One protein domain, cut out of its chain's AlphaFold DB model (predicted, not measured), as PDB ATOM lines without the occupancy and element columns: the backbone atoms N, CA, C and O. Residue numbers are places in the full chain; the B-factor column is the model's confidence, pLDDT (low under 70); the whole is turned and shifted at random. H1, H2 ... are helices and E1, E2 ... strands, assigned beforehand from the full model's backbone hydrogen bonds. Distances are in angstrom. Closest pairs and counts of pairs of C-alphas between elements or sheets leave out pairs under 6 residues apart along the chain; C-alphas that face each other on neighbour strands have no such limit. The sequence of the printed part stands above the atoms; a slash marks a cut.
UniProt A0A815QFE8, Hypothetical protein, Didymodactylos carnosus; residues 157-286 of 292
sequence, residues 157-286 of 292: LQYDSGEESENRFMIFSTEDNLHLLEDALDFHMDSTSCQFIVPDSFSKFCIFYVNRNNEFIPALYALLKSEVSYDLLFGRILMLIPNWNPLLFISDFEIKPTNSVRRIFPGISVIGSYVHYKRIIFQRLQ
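What this domain is: This is residues 157 to 286 of the 292 residues of the protein "Hypothetical protein" of Didymodactylos carnosus (UniProt A0A815QFE8). A twisted wall of seven strands has three helices, H1, H2 and H3, over one face, making two layers. A fourth helix, H4, follows the edge strand E7 and leads away from the sheet, and its residues 281 to 286 stick out. The printed part has 130 residues, with four named helices and seven named strands in the order E1 E2 H1 E3 E4 E5 H2 E6 H3 E7 H4. The mixed sheet runs E1 E2 E5 E4 E3 E6 E7, and the class is mixed, helices and strands. The whole is compact, with a radius of gyration of the C-alphas of 14.8 A and spans of 45 by 33 by 26 A.

How they stand to each other: Begin at E1, residues 157 to 160, which forms an antiparallel hairpin with E2, residues 169 to 172; N 158 and O 171 are within hydrogen-bond range at 2.9 A. Next find E3, residues 186 to 192, E4, residues 204 to 212, and E5, residues 215 to 224: a meander, each strand the antiparallel neighbour of the one before, with N 190 and O 207 at 3.0 A and N 206 and O 222 at 2.8 A. E5 is also antiparallel to E2, with N 172 and O 221 at 2.8 A. H1, residues 175 to 182, lies over E5 at a height over the sheet of 6.8 A; the closest C-alphas are those of Asn 177 and Ala 219, 4.7 A. H2, residues 230 to 240, is on the same face as H1, at a height over the sheet of 9.6 A. E6, residues 248 to 251, is parallel to E3, with N 250 and O 187 at 2.9 A; E5, H2 and E6 make a split strand-helix-strand unit, two strands running the same way with E4 and E3 between them, its crossover right-handed. H3, residues 255 to 264, touches H2 at a steep tilt of 41 degrees, the same way, closest at the C-alphas of Asp 231 and Ser 260, 5.2 A. E7, residues 269 to 272, is parallel to E6, with N 249 and O 269 at 2.8 A; E6, H3 and E7 form a right-handed strand-helix-strand unit of neighbour strands. H4, residues 274 to 286, is only just not on the sheet, with 4 pairs of C-alphas within 10 A. In all four helices every O i to N i+4 pair is within hydrogen-bond range.

Where its parts are: Find C-alpha 157 at (6.957, 26.261, 32.128), where E1 begins. E3 is 20.8 A long, E4 25.9 A and E5 26.3 A. H4, 18.4 A long, ends at C-alpha 286, (-12.243, 61.732, 19.927).

The domain as a whole: The C-alphas of Glu 164 and Leu 285, the two farthest apart, are 45.4 A apart. The printed part has no cut, and the link E3 to E4, 11 residues, is long. The pLDDT is under 70 at residues 196, 227 and 228.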
ATOM      1  N   LEU A 157       7.645  26.752  33.323       94.56
ATOM      2  CA  LEU A 157       6.957  26.261  32.128       94.56
ATOM      3  C   LEU A 157       6.078  25.065  32.506       94.56
ATOM      4  O   LEU A 157       6.592  23.990  32.801       94.56
ATOM      5  N   GLN A 158       4.761  25.253  32.467       95.12
ATOM      6  CA  GLN A 158       3.785  24.231  32.854       95.12
ATOM      7  C   GLN A 158       3.320  23.389  31.668       95.12
ATOM      8  O   GLN A 158       3.002  22.211  31.808       95.12
ATOM      9  N   TYR A 159       3.268  23.991  30.479       93.44
ATOM     10  CA  TYR A 159       2.867  23.283  29.275       93.44
ATOM     11  C   TYR A 159       3.460  23.927  28.027       93.44
ATOM     12  O   TYR A 159       3.445  25.148  27.890       93.44
ATOM     13  N   ASP A 160       3.906  23.092  27.093       91.62
ATOM     14  CA  ASP A 160       4.225  23.465  25.718       91.62
ATOM     15  C   ASP A 160       3.637  22.396  24.796       91.62
ATOM     16  O   ASP A 160       3.910  21.206  24.956       91.62
ATOM     17  N   SER A 161       2.809  22.805  23.837       88.88
ATOM     18  CA  SER A 161       2.239  21.883  22.851       88.88
ATOM     19  C   SER A 161       3.260  21.394  21.811       88.88
ATOM     20  O   SER A 161       2.916  20.544  20.993       88.88
ATOM     21  N   GLY A 162       4.479  21.943  21.809       84.69
ATOM     22  CA  GLY A 162       5.590  21.531  20.952       84.69
ATOM     23  C   GLY A 162       5.763  22.383  19.691       84.69
ATOM     24  O   GLY A 162       4.817  22.992  19.188       84.69
ATOM     25  N   GLU A 163       6.995  22.420  19.174       79.44
ATOM     26  CA  GLU A 163       7.400  23.229  18.008       79.44
ATOM     27  C   GLU A 163       6.705  22.827  16.706       79.44
ATOM     28  O   GLU A 163       6.308  23.701  15.934       79.44
ATOM     29  N   GLU A 164       6.474  21.526  16.530       76.25
ATOM     30  CA  GLU A 164       5.791  20.940  15.371       76.25
ATOM     31  C   GLU A 164       4.280  21.220  15.354       76.25
ATOM     32  O   GLU A 164       3.591  20.938  14.374       76.25
ATOM     33  N   SER A 165       3.728  21.776  16.438       79.00
ATOM     34  CA  SER A 165       2.314  22.126  16.488       79.00
ATOM     35  C   SER A 165       2.034  23.373  15.644       79.00
ATOM     36  O   SER A 165       2.539  24.468  15.922       79.00
ATOM     37  N   GLU A 166       1.153  23.240  14.648       78.12
ATOM     38  CA  GLU A 166       0.649  24.379  13.862       78.12
ATOM     39  C   GLU A 166       0.012  25.446  14.767       78.12
ATOM     40  O   GLU A 166       0.197  26.647  14.563       78.12
ATOM     41  N   ASN A 167      -0.645  24.993  15.837       83.12
ATOM     42  CA  ASN A 167      -1.306  25.805  16.850       83.12
ATOM     43  C   ASN A 167      -0.511  25.798  18.161       83.12
ATOM     44  O   ASN A 167      -1.073  25.543  19.229       83.12
ATOM     45  N   ARG A 168       0.808  26.042  18.092       87.50
ATOM     46  CA  ARG A 168       1.648  26.022  19.296       87.50
ATOM     47  C   ARG A 168       1.146  27.014  20.343       87.50
ATOM     48  O   ARG A 168       0.939  28.195  20.057       87.50
ATOM     49  N   PHE A 169       1.028  26.566  21.582       91.62
ATOM     50  CA  PHE A 169       0.836  27.450  22.718       91.62
ATOM     51  C   PHE A 169       1.618  26.955  23.927       91.62
ATOM     52  O   PHE A 169       1.901  25.765  24.067       91.62
ATOM     53  N   MET A 170       1.967  27.902  24.790       93.00
ATOM     54  CA  MET A 170       2.723  27.646  26.009       93.00
ATOM     55  C   MET A 170       2.013  28.277  27.200       93.00
ATOM     56  O   MET A 170       1.429  29.356  27.067       93.00
ATOM     57  N   ILE A 171       2.086  27.615  28.353       95.38
ATOM     58  CA  ILE A 171       1.548  28.083  29.632       95.38
ATOM     59  C   ILE A 171       2.694  28.172  30.630       95.38
ATOM     60  O   ILE A 171       3.431  27.205  30.823       95.38
ATOM     61  N   PHE A 172       2.793  29.318  31.298       96.00
ATOM     62  CA  PHE A 172       3.776  29.571  32.336       96.00
ATOM     63  C   PHE A 172       3.090  29.987  33.634       96.00
ATOM     64  O   PHE A 172       2.246  30.883  33.642       96.00
ATOM     65  N   SER A 173       3.465  29.337  34.729       97.06
ATOM     66  CA  SER A 173       2.997  29.614  36.087       97.06
ATOM     67  C   SER A 173       3.916  28.911  37.082       97.06
ATOM     68  O   SER A 173       4.571  27.932  36.732       97.06
ATOM     69  N   THR A 174       3.947  29.365  38.328       96.00
ATOM     70  CA  THR A 174       4.474  28.568  39.447       96.00
ATOM     71  C   THR A 174       3.351  27.752  40.085       96.00
ATOM     72  O   THR A 174       2.177  28.036  39.838       96.00
ATOM     73  N   GLU A 175       3.703  26.774  40.920       95.25
ATOM     74  CA  GLU A 175       2.731  25.977  41.686       95.25
ATOM     75  C   GLU A 175       1.871  26.866  42.599       95.25
ATOM     76  O   GLU A 175       0.647  26.843  42.524       95.25
ATOM     77  N   ASP A 176       2.506  27.761  43.365       95.38
ATOM     78  CA  ASP A 176       1.806  28.723  44.228       95.38
ATOM     79  C   ASP A 176       0.808  29.588  43.446       95.38
ATOM     80  O   ASP A 176      -0.298  29.863  43.912       95.38
ATOM     81  N   ASN A 177       1.182  30.009  42.236       96.56
ATOM     82  CA  ASN A 177       0.302  30.788  41.376       96.56
ATOM     83  C   ASN A 177      -0.846  29.957  40.786       96.56
ATOM     84  O   ASN A 177      -1.928  30.500  40.562       96.56
ATOM     85  N   LEU A 178      -0.632  28.665  40.524       96.81
ATOM     86  CA  LEU A 178      -1.703  27.768  40.095       96.81
ATOM     87  C   LEU A 178      -2.717  27.573  41.221       96.81
ATOM     88  O   LEU A 178      -3.909  27.699  40.962       96.81
ATOM     89  N   HIS A 179      -2.270  27.392  42.467       96.12
ATOM     90  CA  HIS A 179      -3.165  27.339  43.629       96.12
ATOM     91  C   HIS A 179      -3.939  28.645  43.832       96.12
ATOM     92  O   HIS A 179      -5.145  28.627  44.053       96.12
ATOM     93  N   LEU A 180      -3.271  29.794  43.675       95.94
ATOM     94  CA  LEU A 180      -3.938  31.099  43.677       95.94
ATOM     95  C   LEU A 180      -5.055  31.190  42.634       95.94
ATOM     96  O   LEU A 180      -6.079  31.819  42.895       95.94
ATOM     97  N   LEU A 181      -4.830  30.622  41.448       96.12
ATOM     98  CA  LEU A 181      -5.815  30.593  40.375       96.12
ATOM     99  C   LEU A 181      -6.952  29.620  40.686       96.12
ATOM    100  O   LEU A 181      -8.104  30.011  40.541       96.12
ATOM    101  N   GLU A 182      -6.640  28.410  41.153       96.69
ATOM    102  CA  GLU A 182      -7.612  27.369  41.507       96.69
ATOM    103  C   GLU A 182      -8.598  27.833  42.592       96.69
ATOM    104  O   GLU A 182      -9.801  27.608  42.458       96.69
ATOM    105  N   ASP A 183      -8.108  28.559  43.601       95.06
ATOM    106  CA  ASP A 183      -8.916  29.100  44.704       95.06
ATOM    107  C   ASP A 183      -9.751  30.336  44.315       95.06
ATOM    108  O   ASP A 183     -10.647  30.758  45.057       95.06
ATOM    109  N   ALA A 184      -9.453  30.975  43.180       94.19
ATOM    110  CA  ALA A 184     -10.053  32.252  42.822       94.19
ATOM    111  C   ALA A 184     -11.487  32.099  42.290       94.19
ATOM    112  O   ALA A 184     -11.740  31.450  41.272       94.19
ATOM    113  N   LEU A 185     -12.430  32.796  42.935       94.12
ATOM    114  CA  LEU A 185     -13.817  32.907  42.464       94.12
ATOM    115  C   LEU A 185     -13.955  33.854  41.267       94.12
ATOM    116  O   LEU A 185     -14.896  33.726  40.482       94.12
ATOM    117  N   ASP A 186     -13.041  34.807  41.123       94.12
ATOM    118  CA  ASP A 186     -12.975  35.723  39.997       94.12
ATOM    119  C   ASP A 186     -11.575  35.759  39.392       94.12
ATOM    120  O   ASP A 186     -10.561  35.721  40.090       94.12
ATOM    121  N   PHE A 187     -11.515  35.856  38.067       95.62
ATOM    122  CA  PHE A 187     -10.256  36.054  37.366       95.62
ATOM    123  C   PHE A 187     -10.407  37.051  36.226       95.62
ATOM    124  O   PHE A 187     -11.467  37.232  35.618       95.62
ATOM    125  N   HIS A 188      -9.297  37.705  35.930       95.06
ATOM    126  CA  HIS A 188      -9.186  38.699  34.885       95.06
ATOM    127  C   HIS A 188      -8.219  38.192  33.829       95.06
ATOM    128  O   HIS A 188      -7.171  37.651  34.167       95.06
ATOM    129  N   MET A 189      -8.522  38.417  32.555       93.06
ATOM    130  CA  MET A 189      -7.575  38.137  31.478       93.06
ATOM    131  C   MET A 189      -7.352  39.390  30.642       93.06
ATOM    132  O   MET A 189      -8.308  40.021  30.187       93.06
ATOM    133  N   ASP A 190      -6.083  39.713  30.419       90.25
ATOM    134  CA  ASP A 190      -5.654  40.731  29.465       90.25
ATOM    135  C   ASP A 190      -4.778  40.081  28.390       90.25
ATOM    136  O   ASP A 190      -4.055  39.116  28.660       90.25
ATOM    137  N   SER A 191      -4.855  40.581  27.160       88.88
ATOM    138  CA  SER A 191      -4.079  40.038  26.047       88.88
ATOM    139  C   SER A 191      -3.495  41.127  25.158       88.88
ATOM    140  O   SER A 191      -4.068  42.196  24.957       88.88
ATOM    141  N   THR A 192      -2.320  40.859  24.591       85.81
ATOM    142  CA  THR A 192      -1.655  41.778  23.670       85.81
ATOM    143  C   THR A 192      -1.076  41.049  22.466       85.81
ATOM    144  O   THR A 192      -0.461  39.993  22.585       85.81
ATOM    145  N   SER A 193      -1.243  41.658  21.292       84.44
ATOM    146  CA  SER A 193      -0.577  41.269  20.038       84.44
ATOM    147  C   SER A 193       0.578  42.216  19.694       84.44
ATOM    148  O   SER A 193       0.948  42.392  18.534       84.44
ATOM    149  N   CYS A 194       1.127  42.903  20.699       76.62
ATOM    150  CA  CYS A 194       2.239  43.821  20.516       76.62
ATOM    151  C   CYS A 194       3.516  43.049  20.148       76.62
ATOM    152  O   CYS A 194       4.112  42.391  20.995       76.62
ATOM    153  N   GLN A 195       3.984  43.192  18.907       71.06
ATOM    154  CA  GLN A 195       5.164  42.492  18.366       71.06
ATOM    155  C   GLN A 195       6.500  42.799  19.081       71.06
ATOM    156  O   GLN A 195       7.514  42.169  18.781       71.06
ATOM    157  N   PHE A 196       6.531  43.790  19.988       66.56
ATOM    158  CA  PHE A 196       7.684  44.060  20.867       66.56
ATOM    159  C   PHE A 196       7.707  43.171  22.113       66.56
ATOM    160  O   PHE A 196       8.744  43.071  22.753       66.56
ATOM    161  N   ILE A 197       6.562  42.592  22.473       71.12
ATOM    162  CA  ILE A 197       6.374  41.739  23.652       71.12
ATOM    163  C   ILE A 197       6.268  40.279  23.209       71.12
ATOM    164  O   ILE A 197       6.856  39.399  23.824       71.12
ATOM    165  N   VAL A 198       5.525  40.030  22.131       79.94
ATOM    166  CA  VAL A 198       5.266  38.683  21.625       79.94
ATOM    167  C   VAL A 198       6.431  38.228  20.727       79.94
ATOM    168  O   VAL A 198       6.770  38.952  19.781       79.94
ATOM    169  N   PRO A 199       7.048  37.058  20.987       81.12
ATOM    170  CA  PRO A 199       8.044  36.469  20.091       81.12
ATOM    171  C   PRO A 199       7.465  36.184  18.698       81.12
ATOM    172  O   PRO A 199       6.272  35.930  18.575       81.12
ATOM    173  N   ASP A 200       8.298  36.167  17.651       76.56
ATOM    174  CA  ASP A 200       7.824  36.036  16.255       76.56
ATOM    175  C   ASP A 200       7.066  34.736  15.964       76.56
ATOM    176  O   ASP A 200       6.219  34.692  15.076       76.56
ATOM    177  N   SER A 201       7.342  33.675  16.721       78.56
ATOM    178  CA  SER A 201       6.638  32.401  16.591       78.56
ATOM    179  C   SER A 201       5.239  32.406  17.211       78.56
ATOM    180  O   SER A 201       4.564  31.385  17.136       78.56
ATOM    181  N   PHE A 202       4.802  33.504  17.835       86.00
ATOM    182  CA  PHE A 202       3.506  33.646  18.497       86.00
ATOM    183  C   PHE A 202       2.790  34.925  18.029       86.00
ATOM    184  O   PHE A 202       3.407  35.891  17.590       86.00
ATOM    185  N   SER A 203       1.459  34.950  18.115       87.31
ATOM    186  CA  SER A 203       0.633  36.110  17.732       87.31
ATOM    187  C   SER A 203       0.015  36.836  18.929       87.31
ATOM    188  O   SER A 203      -0.400  37.996  18.804       87.31
ATOM    189  N   LYS A 204      -0.058  36.170  20.086       89.38
ATOM    190  CA  LYS A 204      -0.626  36.722  21.315       89.38
ATOM    191  C   LYS A 204       0.152  36.326  22.557       89.38
ATOM    192  O   LYS A 204       0.634  35.203  22.668       89.38
ATOM    193  N   PHE A 205       0.189  37.257  23.502       91.38
ATOM    194  CA  PHE A 205       0.567  37.028  24.889       91.38
ATOM    195  C   PHE A 205      -0.617  37.373  25.791       91.38
ATOM    196  O   PHE A 205      -1.201  38.450  25.654       91.38
ATOM    197  N   CYS A 206      -0.970  36.457  26.685       92.62
ATOM    198  CA  CYS A 206      -2.081  36.569  27.619       92.62
ATOM    199  C   CYS A 206      -1.564  36.526  29.056       92.62
ATOM    200  O   CYS A 206      -0.635  35.779  29.362       92.62
ATOM    201  N   ILE A 207      -2.199  37.300  29.932       95.06
ATOM    202  CA  ILE A 207      -1.928  37.312  31.369       95.06
ATOM    203  C   ILE A 207      -3.248  37.135  32.105       95.06
ATOM    204  O   ILE A 207      -4.230  37.817  31.803       95.06
ATOM    205  N   PHE A 208      -3.244  36.233  33.076       96.56
ATOM    206  CA  PHE A 208      -4.352  35.946  33.966       96.56
ATOM    207  C   PHE A 208      -4.034  36.537  35.330       96.56
ATOM    208  O   PHE A 208      -3.002  36.221  35.923       96.56
ATOM    209  N   TYR A 209      -4.923  37.389  35.818       95.88
ATOM    210  CA  TYR A 209      -4.826  37.979  37.141       95.88
ATOM    211  C   TYR A 209      -5.919  37.428  38.037       95.88
ATOM    212  O   TYR A 209      -7.062  37.267  37.604       95.88
ATOM    213  N   VAL A 210      -5.573  37.228  39.299       95.50
ATOM    214  CA  VAL A 210      -6.524  36.949  40.372       95.50
ATOM    215  C   VAL A 210      -6.519  38.102  41.357       95.50
ATOM    216  O   VAL A 210      -5.485  38.748  41.561       95.50
ATOM    217  N   ASN A 211      -7.671  38.383  41.950       89.88
ATOM    218  CA  ASN A 211      -7.780  39.379  43.000       89.88
ATOM    219  C   ASN A 211      -7.573  38.709  44.362       89.88
ATOM    220  O   ASN A 211      -8.353  37.849  44.764       89.88
ATOM    221  N   ARG A 212      -6.540  39.124  45.095       87.00
ATOM    222  CA  ARG A 212      -6.327  38.711  46.484       87.00
ATOM    223  C   ARG A 212      -6.154  39.955  47.340       87.00
ATOM    224  O   ARG A 212      -5.233  40.730  47.126       87.00
ATOM    225  N   ASN A 213      -7.042  40.152  48.315       85.62
ATOM    226  CA  ASN A 213      -7.006  41.298  49.234       85.62
ATOM    227  C   ASN A 213      -6.957  42.673  48.531       85.62
ATOM    228  O   ASN A 213      -6.258  43.573  48.991       85.62
ATOM    229  N   ASN A 214      -7.713  42.848  47.439       83.44
ATOM    230  CA  ASN A 214      -7.717  44.044  46.581       83.44
ATOM    231  C   ASN A 214      -6.422  44.286  45.784       83.44
ATOM    232  O   ASN A 214      -6.241  45.373  45.229       83.44
ATOM    233  N   GLU A 215      -5.547  43.288  45.678       86.62
ATOM    234  CA  GLU A 215      -4.382  43.316  44.800       86.62
ATOM    235  C   GLU A 215      -4.553  42.333  43.641       86.62
ATOM    236  O   GLU A 215      -4.977  41.192  43.818       86.62
ATOM    237  N   PHE A 216      -4.206  42.786  42.435       89.81
ATOM    238  CA  PHE A 216      -4.220  41.949  41.239       89.81
ATOM    239  C   PHE A 216      -2.879  41.248  41.080       89.81
ATOM    240  O   PHE A 216      -1.882  41.871  40.707       89.81
ATOM    241  N   ILE A 217      -2.872  39.944  41.331       94.12
ATOM    242  CA  ILE A 217      -1.683  39.106  41.230       94.12
ATOM    243  C   ILE A 217      -1.696  38.421  39.860       94.12
ATOM    244  O   ILE A 217      -2.663  37.719  39.558       94.12
ATOM    245  N   PRO A 218      -0.665  38.598  39.013       96.06
ATOM    246  CA  PRO A 218      -0.538  37.831  37.783       96.06
ATOM    247  C   PRO A 218      -0.192  36.382  38.135       96.06
ATOM    248  O   PRO A 218       0.921  36.080  38.564       96.06
ATOM    249  N   ALA A 219      -1.167  35.496  37.974       96.81
ATOM    250  CA  ALA A 219      -1.032  34.089  38.315       96.81
ATOM    251  C   ALA A 219      -0.451  33.296  37.138       96.81
ATOM    252  O   ALA A 219       0.526  32.571  37.298       96.81
ATOM    253  N   LEU A 220      -0.993  33.487  35.934       97.38
ATOM    254  CA  LEU A 220      -0.661  32.658  34.778       97.38
ATOM    255  C   LEU A 220      -0.376  33.504  33.539       97.38
ATOM    256  O   LEU A 220      -1.049  34.498  33.262       97.38
ATOM    257  N   TYR A 221       0.613  33.073  32.765       95.62
ATOM    258  CA  TYR A 221       0.996  33.675  31.494       95.62
ATOM    259  C   TYR A 221       0.839  32.653  30.372       95.62
ATOM    260  O   TYR A 221       1.143  31.476  30.553       95.62
ATOM    261  N   ALA A 222       0.408  33.094  29.191       94.00
ATOM    262  CA  ALA A 222       0.295  32.215  28.033       94.00
ATOM    263  C   ALA A 222       0.771  32.885  26.740       94.00
ATOM    264  O   ALA A 222       0.497  34.060  26.494       94.00
ATOM    265  N   LEU A 223       1.454  32.115  25.894       92.19
ATOM    266  CA  LEU A 223       1.831  32.494  24.530       92.19
ATOM    267  C   LEU A 223       1.024  31.655  23.540       92.19
ATOM    268  O   LEU A 223       0.972  30.437  23.680       92.19
ATOM    269  N   LEU A 224       0.394  32.295  22.551       90.25
ATOM    270  CA  LEU A 224      -0.500  31.638  21.591       90.25
ATOM    271  C   LEU A 224      -0.067  31.939  20.152       90.25
ATOM    272  O   LEU A 224       0.146  33.102  19.795       90.25
ATOM    273  N   LYS A 225       0.076  30.896  19.321       83.50
ATOM    274  CA  LYS A 225       0.435  30.987  17.897       83.50
ATOM    275  C   LYS A 225      -0.827  30.895  17.042       83.50
ATOM    276  O   LYS A 225      -1.456  29.851  16.966       83.50
ATOM    277  N   SER A 226      -1.183  31.985  16.365       71.81
ATOM    278  CA  SER A 226      -2.382  32.095  15.514       71.81
ATOM    279  C   SER A 226      -3.692  31.722  16.239       71.81
ATOM    280  O   SER A 226      -3.771  31.877  17.454       71.81
ATOM    281  N   GLU A 227      -4.748  31.339  15.516       60.47
ATOM    282  CA  GLU A 227      -6.104  31.086  16.026       60.47
ATOM    283  C   GLU A 227      -6.235  29.844  16.930       60.47
ATOM    284  O   GLU A 227      -7.256  29.159  16.877       60.47
ATOM    285  N   VAL A 228      -5.245  29.557  17.786       64.25
ATOM    286  CA  VAL A 228      -5.405  28.613  18.900       64.25
ATOM    287  C   VAL A 228      -6.729  28.932  19.574       64.25
ATOM    288  O   VAL A 228      -6.946  30.054  20.051       64.25
ATOM    289  N   SER A 229      -7.639  27.956  19.569       74.88
ATOM    290  CA  SER A 229      -8.896  28.142  20.268       74.88
ATOM    291  C   SER A 229      -8.552  28.352  21.730       74.88
ATOM    292  O   SER A 229      -7.883  27.516  22.341       74.88
ATOM    293  N   TYR A 230      -9.045  29.448  22.300       90.62
ATOM    294  CA  TYR A 230      -9.024  29.644  23.741       90.62
ATOM    295  C   TYR A 230      -9.587  28.407  24.470       90.62
ATOM    296  O   TYR A 230      -9.178  28.151  25.595       90.62
ATOM    297  N   ASP A 231     -10.404  27.574  23.805       91.12
ATOM    298  CA  ASP A 231     -10.900  26.318  24.370       91.12
ATOM    299  C   ASP A 231      -9.765  25.350  24.728       91.12
ATOM    300  O   ASP A 231      -9.812  24.701  25.769       91.12
ATOM    301  N   LEU A 232      -8.720  25.278  23.897       92.00
ATOM    302  CA  LEU A 232      -7.545  24.450  24.168       92.00
ATOM    303  C   LEU A 232      -6.732  25.012  25.333       92.00
ATOM    304  O   LEU A 232      -6.268  24.244  26.173       92.00
ATOM    305  N   LEU A 233      -6.587  26.340  25.399       93.94
ATOM    306  CA  LEU A 233      -5.883  27.006  26.493       93.94
ATOM    307  C   LEU A 233      -6.591  26.746  27.825       93.94
ATOM    308  O   LEU A 233      -5.992  26.192  28.740       93.94
ATOM    309  N   PHE A 234      -7.871  27.103  27.925       94.94
ATOM    310  CA  PHE A 234      -8.659  26.928  29.143       94.94
ATOM    311  C   PHE A 234      -8.827  25.447  29.510       94.94
ATOM    312  O   PHE A 234      -8.703  25.098  30.680       94.94
ATOM    313  N   GLY A 235      -9.022  24.561  28.527       94.81
ATOM    314  CA  GLY A 235      -9.071  23.118  28.763       94.81
ATOM    315  C   GLY A 235      -7.754  22.577  29.320       94.81
ATOM    316  O   GLY A 235      -7.762  21.771  30.246       94.81
ATOM    317  N   ARG A 236      -6.608  23.060  28.821       95.62
ATOM    318  CA  ARG A 236      -5.300  22.686  29.370       95.62
ATOM    319  C   ARG A 236      -5.088  23.238  30.777       95.62
ATOM    320  O   ARG A 236      -4.532  22.522  31.600       95.62
ATOM    321  N   ILE A 237      -5.545  24.458  31.062       96.56
ATOM    322  CA  ILE A 237      -5.499  25.027  32.418       96.56
ATOM    323  C   ILE A 237      -6.316  24.160  33.381       96.56
ATOM    324  O   ILE A 237      -5.801  23.803  34.429       96.56
ATOM    325  N   LEU A 238      -7.520  23.719  33.008       96.12
ATOM    326  CA  LEU A 238      -8.310  22.791  33.830       96.12
ATOM    327  C   LEU A 238      -7.627  21.439  34.062       96.12
ATOM    328  O   LEU A 238      -7.832  20.820  35.097       96.12
ATOM    329  N   MET A 239      -6.802  20.960  33.129       96.69
ATOM    330  CA  MET A 239      -6.000  19.760  33.386       96.69
ATOM    331  C   MET A 239      -4.886  20.001  34.412       96.69
ATOM    332  O   MET A 239      -4.483  19.052  35.077       96.69
ATOM    333  N   LEU A 240      -4.374  21.233  34.510       96.56
ATOM    334  CA  LEU A 240      -3.374  21.625  35.509       96.56
ATOM    335  C   LEU A 240      -4.015  21.879  36.880       96.56
ATOM    336  O   LEU A 240      -3.439  21.495  37.889       96.56
ATOM    337  N   ILE A 241      -5.207  22.485  36.909       96.88
ATOM    338  CA  ILE A 241      -5.969  22.824  38.124       96.88
ATOM    339  C   ILE A 241      -7.427  22.330  38.021       96.88
ATOM    340  O   ILE A 241      -8.332  23.103  37.692       96.88
ATOM    341  N   PRO A 242      -7.683  21.030  38.267       95.75
ATOM    342  CA  PRO A 242      -8.984  20.411  38.002       95.75
ATOM    343  C   PRO A 242     -10.140  20.910  38.868       95.75
ATOM    344  O   PRO A 242     -11.290  20.780  38.449       95.75
ATOM    345  N   ASN A 243      -9.867  21.466  40.053       95.06
ATOM    346  CA  ASN A 243     -10.926  21.948  40.945       95.06
ATOM    347  C   ASN A 243     -11.284  23.416  40.697       95.06
ATOM    348  O   ASN A 243     -12.157  23.956  41.378       95.06
ATOM    349  N   TRP A 244     -10.631  24.063  39.729       95.75
ATOM    350  CA  TRP A 244     -10.870  25.465  39.444       95.75
ATOM    351  C   TRP A 244     -12.291  25.685  38.922       95.75
ATOM    352  O   TRP A 244     -12.672  25.184  37.862       95.75
ATOM    353  N   ASN A 245     -13.077  26.463  39.666       94.69
ATOM    354  CA  ASN A 245     -14.476  26.740  39.353       94.69
ATOM    355  C   ASN A 245     -14.814  28.230  39.566       94.69
ATOM    356  O   ASN A 245     -15.480  28.589  40.543       94.69
ATOM    357  N   PRO A 246     -14.336  29.118  38.679       95.75
ATOM    358  CA  PRO A 246     -14.566  30.549  38.796       95.75
ATOM    359  C   PRO A 246     -16.029  30.913  38.513       95.75
ATOM    360  O   PRO A 246     -16.671  30.392  37.601       95.75
ATOM    361  N   LEU A 247     -16.541  31.890  39.258       96.00
ATOM    362  CA  LEU A 247     -17.890  32.441  39.119       96.00
ATOM    363  C   LEU A 247     -17.924  33.699  38.243       96.00
ATOM    364  O   LEU A 247     -18.965  34.020  37.659       96.00
ATOM    365  N   LEU A 248     -16.801  34.412  38.142       95.69
ATOM    366  CA  LEU A 248     -16.707  35.683  37.434       95.69
ATOM    367  C   LEU A 248     -15.453  35.761  36.558       95.69
ATOM    368  O   LEU A 248     -14.328  35.583  37.015       95.69
ATOM    369  N   PHE A 249     -15.657  36.115  35.294       95.69
ATOM    370  CA  PHE A 249     -14.600  36.426  34.345       95.69
ATOM    371  C   PHE A 249     -14.655  37.896  33.932       95.69
ATOM    372  O   PHE A 249     -15.680  38.374  33.432       95.69
ATOM    373  N   ILE A 250     -13.540  38.610  34.101       93.75
ATOM    374  CA  ILE A 250     -13.402  40.011  33.697       93.75
ATOM    375  C   ILE A 250     -12.445  40.130  32.508       93.75
ATOM    376  O   ILE A 250     -11.276  39.753  32.578       93.75
ATOM    377  N   SER A 251     -12.940  40.688  31.403       89.38
ATOM    378  CA  SER A 251     -12.219  40.721  30.122       89.38
ATOM    379  C   SER A 251     -12.286  42.088  29.433       89.38
ATOM    380  O   SER A 251     -13.098  42.952  29.771       89.38
ATOM    381  N   ASP A 252     -11.429  42.293  28.439       82.25
ATOM    382  CA  ASP A 252     -11.305  43.477  27.586       82.25
ATOM    383  C   ASP A 252     -12.331  43.535  26.431       82.25
ATOM    384  O   ASP A 252     -12.167  44.321  25.495       82.25
ATOM    385  N   PHE A 253     -13.430  42.778  26.546       82.06
ATOM    386  CA  PHE A 253     -14.531  42.642  25.576       82.06
ATOM    387  C   PHE A 253     -14.200  41.827  24.315       82.06
ATOM    388  O   PHE A 253     -14.976  41.841  23.354       82.06
ATOM    389  N   GLU A 254     -13.097  41.077  24.293       86.19
ATOM    390  CA  GLU A 254     -12.840  40.156  23.188       86.19
ATOM    391  C   GLU A 254     -13.848  38.991  23.153       86.19
ATOM    392  O   GLU A 254     -14.062  38.265  24.128       86.19
ATOM    393  N   ILE A 255     -14.439  38.766  21.974       87.94
ATOM    394  CA  ILE A 255     -15.480  37.748  21.762       87.94
ATOM    395  C   ILE A 255     -14.915  36.327  21.894       87.94
ATOM    396  O   ILE A 255     -15.537  35.471  22.520       87.94
ATOM    397  N   LYS A 256     -13.740  36.062  21.307       89.44
ATOM    398  CA  LYS A 256     -13.130  34.721  21.273       89.44
ATOM    399  C   LYS A 256     -12.884  34.132  22.682       89.44
ATOM    400  O   LYS A 256     -13.404  33.042  22.927       89.44
ATOM    401  N   PRO A 257     -12.181  34.810  23.614       91.00
ATOM    402  CA  PRO A 257     -11.992  34.283  24.966       91.00
ATOM    403  C   PRO A 257     -13.303  34.227  25.751       91.00
ATOM    404  O   PRO A 257     -13.570  33.224  26.399       91.00
ATOM    405  N   THR A 258     -14.169  35.238  25.619       91.44
ATOM    406  CA  THR A 258     -15.489  35.254  26.274       91.44
ATOM    407  C   THR A 258     -16.325  34.026  25.913       91.44
ATOM    408  O   THR A 258     -16.893  33.370  26.787       91.44
ATOM    409  N   ASN A 259     -16.398  33.692  24.623       91.88
ATOM    410  CA  ASN A 259     -17.165  32.543  24.156       91.88
ATOM    411  C   ASN A 259     -16.563  31.221  24.629       91.88
ATOM    412  O   ASN A 259     -17.307  30.292  24.922       91.88
ATOM    413  N   SER A 260     -15.237  31.142  24.702       93.25
ATOM    414  CA  SER A 260     -14.543  29.950  25.173       93.25
ATOM    415  C   SER A 260     -14.761  29.698  26.665       93.25
ATOM    416  O   SER A 260     -15.192  28.614  27.053       93.25
ATOM    417  N   VAL A 261     -14.594  30.737  27.487       94.12
ATOM    418  CA  VAL A 261     -14.857  30.688  28.930       94.12
ATOM    419  C   VAL A 261     -16.285  30.229  29.220       94.12
ATOM    420  O   VAL A 261     -16.487  29.354  30.051       94.12
ATOM    421  N   ARG A 262     -17.279  30.740  28.482       93.50
ATOM    422  CA  ARG A 262     -18.683  30.318  28.638       93.50
ATOM    423  C   ARG A 262     -18.942  28.859  28.270       93.50
ATOM    424  O   ARG A 262     -19.881  28.275  28.799       93.50
ATOM    425  N   ARG A 263     -18.169  28.288  27.340       94.25
ATOM    426  CA  ARG A 263     -18.280  26.864  26.988       94.25
ATOM    427  C   ARG A 263     -17.679  25.971  28.066       94.25
ATOM    428  O   ARG A 263     -18.230  24.912  28.332       94.25
ATOM    429  N   ILE A 264     -16.557  26.394  28.643       94.25
ATOM    430  CA  ILE A 264     -15.771  25.583  29.580       94.25
ATOM    431  C   ILE A 264     -16.286  25.687  31.014       94.25
ATOM    432  O   ILE A 264     -16.275  24.691  31.726       94.25
ATOM    433  N   PHE A 265     -16.795  26.852  31.408       93.81
ATOM    434  CA  PHE A 265     -17.372  27.098  32.726       93.81
ATOM    435  C   PHE A 265     -18.863  27.444  32.588       93.81
ATOM    436  O   PHE A 265     -19.231  28.624  32.521       93.81
ATOM    437  N   PRO A 266     -19.755  26.437  32.496       90.44
ATOM    438  CA  PRO A 266     -21.191  26.675  32.456       90.44
ATOM    439  C   PRO A 266     -21.647  27.460  33.693       90.44
ATOM    440  O   PRO A 266     -21.409  27.048  34.821       90.44
ATOM    441  N   GLY A 267     -22.320  28.592  33.485       89.69
ATOM    442  CA  GLY A 267     -22.822  29.441  34.575       89.69
ATOM    443  C   GLY A 267     -21.889  30.576  35.004       89.69
ATOM    444  O   GLY A 267     -22.292  31.395  35.829       89.69
ATOM    445  N   ILE A 268     -20.695  30.695  34.413       95.94
ATOM    446  CA  ILE A 268     -19.803  31.820  34.699       95.94
ATOM    447  C   ILE A 268     -20.404  33.158  34.247       95.94
ATOM    448  O   ILE A 268     -20.901  33.314  33.123       95.94
ATOM    449  N   SER A 269     -20.321  34.164  35.116       96.25
ATOM    450  CA  SER A 269     -20.657  35.543  34.767       96.25
ATOM    451  C   SER A 269     -19.494  36.188  34.027       96.25
ATOM    452  O   SER A 269     -18.351  36.096  34.459       96.25
ATOM    453  N   VAL A 270     -19.768  36.880  32.919       94.06
ATOM    454  CA  VAL A 270     -18.734  37.618  32.177       94.06
ATOM    455  C   VAL A 270     -19.024  39.107  32.245       94.06
ATOM    456  O   VAL A 270     -20.082  39.549  31.793       94.06
ATOM    457  N   ILE A 271     -18.074  39.875  32.774       92.88
ATOM    458  CA  ILE A 271     -18.165  41.331  32.897       92.88
ATOM    459  C   ILE A 271     -17.021  41.984  32.119       92.88
ATOM    460  O   ILE A 271     -15.892  41.504  32.063       92.88
ATOM    461  N   GLY A 272     -17.320  43.115  31.491       88.38
ATOM    462  CA  GLY A 272     -16.313  43.918  30.821       88.38
ATOM    463  C   GLY A 272     -15.497  44.763  31.794       88.38
ATOM    464  O   GLY A 272     -16.044  45.427  32.674       88.38
ATOM    465  N   SER A 273     -14.185  44.813  31.601       86.94
ATOM    466  CA  SER A 273     -13.296  45.641  32.412       86.94
ATOM    467  C   SER A 273     -13.625  47.136  32.249       86.94
ATOM    468  O   SER A 273     -13.536  47.695  31.150       86.94
ATOM    469  N   TYR A 274     -13.833  47.841  33.362       85.00
ATOM    470  CA  TYR A 274     -14.086  49.288  33.370       85.00
ATOM    471  C   TYR A 274     -12.941  50.130  32.772       85.00
ATOM    472  O   TYR A 274     -13.190  51.145  32.118       85.00
ATOM    473  N   VAL A 275     -11.683  49.700  32.939       81.38
ATOM    474  CA  VAL A 275     -10.504  50.372  32.354       81.38
ATOM    475  C   VAL A 275     -10.589  50.367  30.824       81.38
ATOM    476  O   VAL A 275     -10.503  51.415  30.176       81.38
ATOM    477  N   HIS A 276     -10.837  49.190  30.253       80.81
ATOM    478  CA  HIS A 276     -11.096  48.989  28.831       80.81
ATOM    479  C   HIS A 276     -12.313  49.775  28.332       80.81
ATOM    480  O   HIS A 276     -12.213  50.470  27.320       80.81
ATOM    481  N   TYR A 277     -13.422  49.757  29.074       85.19
ATOM    482  CA  TYR A 277     -14.623  50.521  28.735       85.19
ATOM    483  C   TYR A 277     -14.337  52.027  28.621       85.19
ATOM    484  O   TYR A 277     -14.613  52.637  27.586       85.19
ATOM    485  N   LYS A 278     -13.692  52.621  29.636       85.12
ATOM    486  CA  LYS A 278     -13.264  54.030  29.625       85.12
ATOM    487  C   LYS A 278     -12.410  54.361  28.403       85.12
ATOM    488  O   LYS A 278     -12.631  55.387  27.759       85.12
ATOM    489  N   ARG A 279     -11.445  53.494  28.074       80.44
ATOM    490  CA  ARG A 279     -10.558  53.664  26.914       80.44
ATOM    491  C   ARG A 279     -11.349  53.692  25.606       80.44
ATOM    492  O   ARG A 279     -11.131  54.595  24.800       80.44
ATOM    493  N   ILE A 280     -12.270  52.746  25.417       83.62
ATOM    494  CA  ILE A 280     -13.107  52.642  24.213       83.62
ATOM    495  C   ILE A 280     -13.994  53.883  24.059       83.62
ATOM    496  O   ILE A 280     -14.032  54.483  22.985       83.62
ATOM    497  N   ILE A 281     -14.671  54.306  25.132       86.12
ATOM    498  CA  ILE A 281     -15.539  55.493  25.112       86.12
ATOM    499  C   ILE A 281     -14.736  56.747  24.757       86.12
ATOM    500  O   ILE A 281     -15.125  57.497  23.862       86.12
ATOM    501  N   PHE A 282     -13.581  56.950  25.393       82.81
ATOM    502  CA  PHE A 282     -12.728  58.102  25.114       82.81
ATOM    503  C   PHE A 282     -12.233  58.127  23.660       82.81
ATOM    504  O   PHE A 282     -12.266  59.174  23.016       82.81
ATOM    505  N   GLN A 283     -11.819  56.979  23.115       78.56
ATOM    506  CA  GLN A 283     -11.404  56.867  21.712       78.56
ATOM    507  C   GLN A 283     -12.543  57.208  20.743       78.56
ATOM    508  O   GLN A 283     -12.321  57.935  19.777       78.56
ATOM    509  N   ARG A 284     -13.769  56.740  21.014       82.00
ATOM    510  CA  ARG A 284     -14.942  57.055  20.182       82.00
ATOM    511  C   ARG A 284     -15.308  58.537  20.226       82.00
ATOM    512  O   ARG A 284     -15.556  59.124  19.178       82.00
ATOM    513  N   LEU A 285     -15.281  59.156  21.408       83.94
ATOM    514  CA  LEU A 285     -15.531  60.594  21.553       83.94
ATOM    515  C   LEU A 285     -14.522  61.437  20.765       83.94
ATOM    516  O   LEU A 285     -14.908  62.425  20.149       83.94
ATOM    517  N   GLN A 286     -13.248  61.032  20.730       70.88
ATOM    518  CA  GLN A 286     -12.243  61.732  19.927       70.88
ATOM    519  C   GLN A 286     -12.594  61.727  18.438       70.88
ATOM    520  O   GLN A 286     -12.505  62.775  17.810       70.88
TER     521      GLN A 286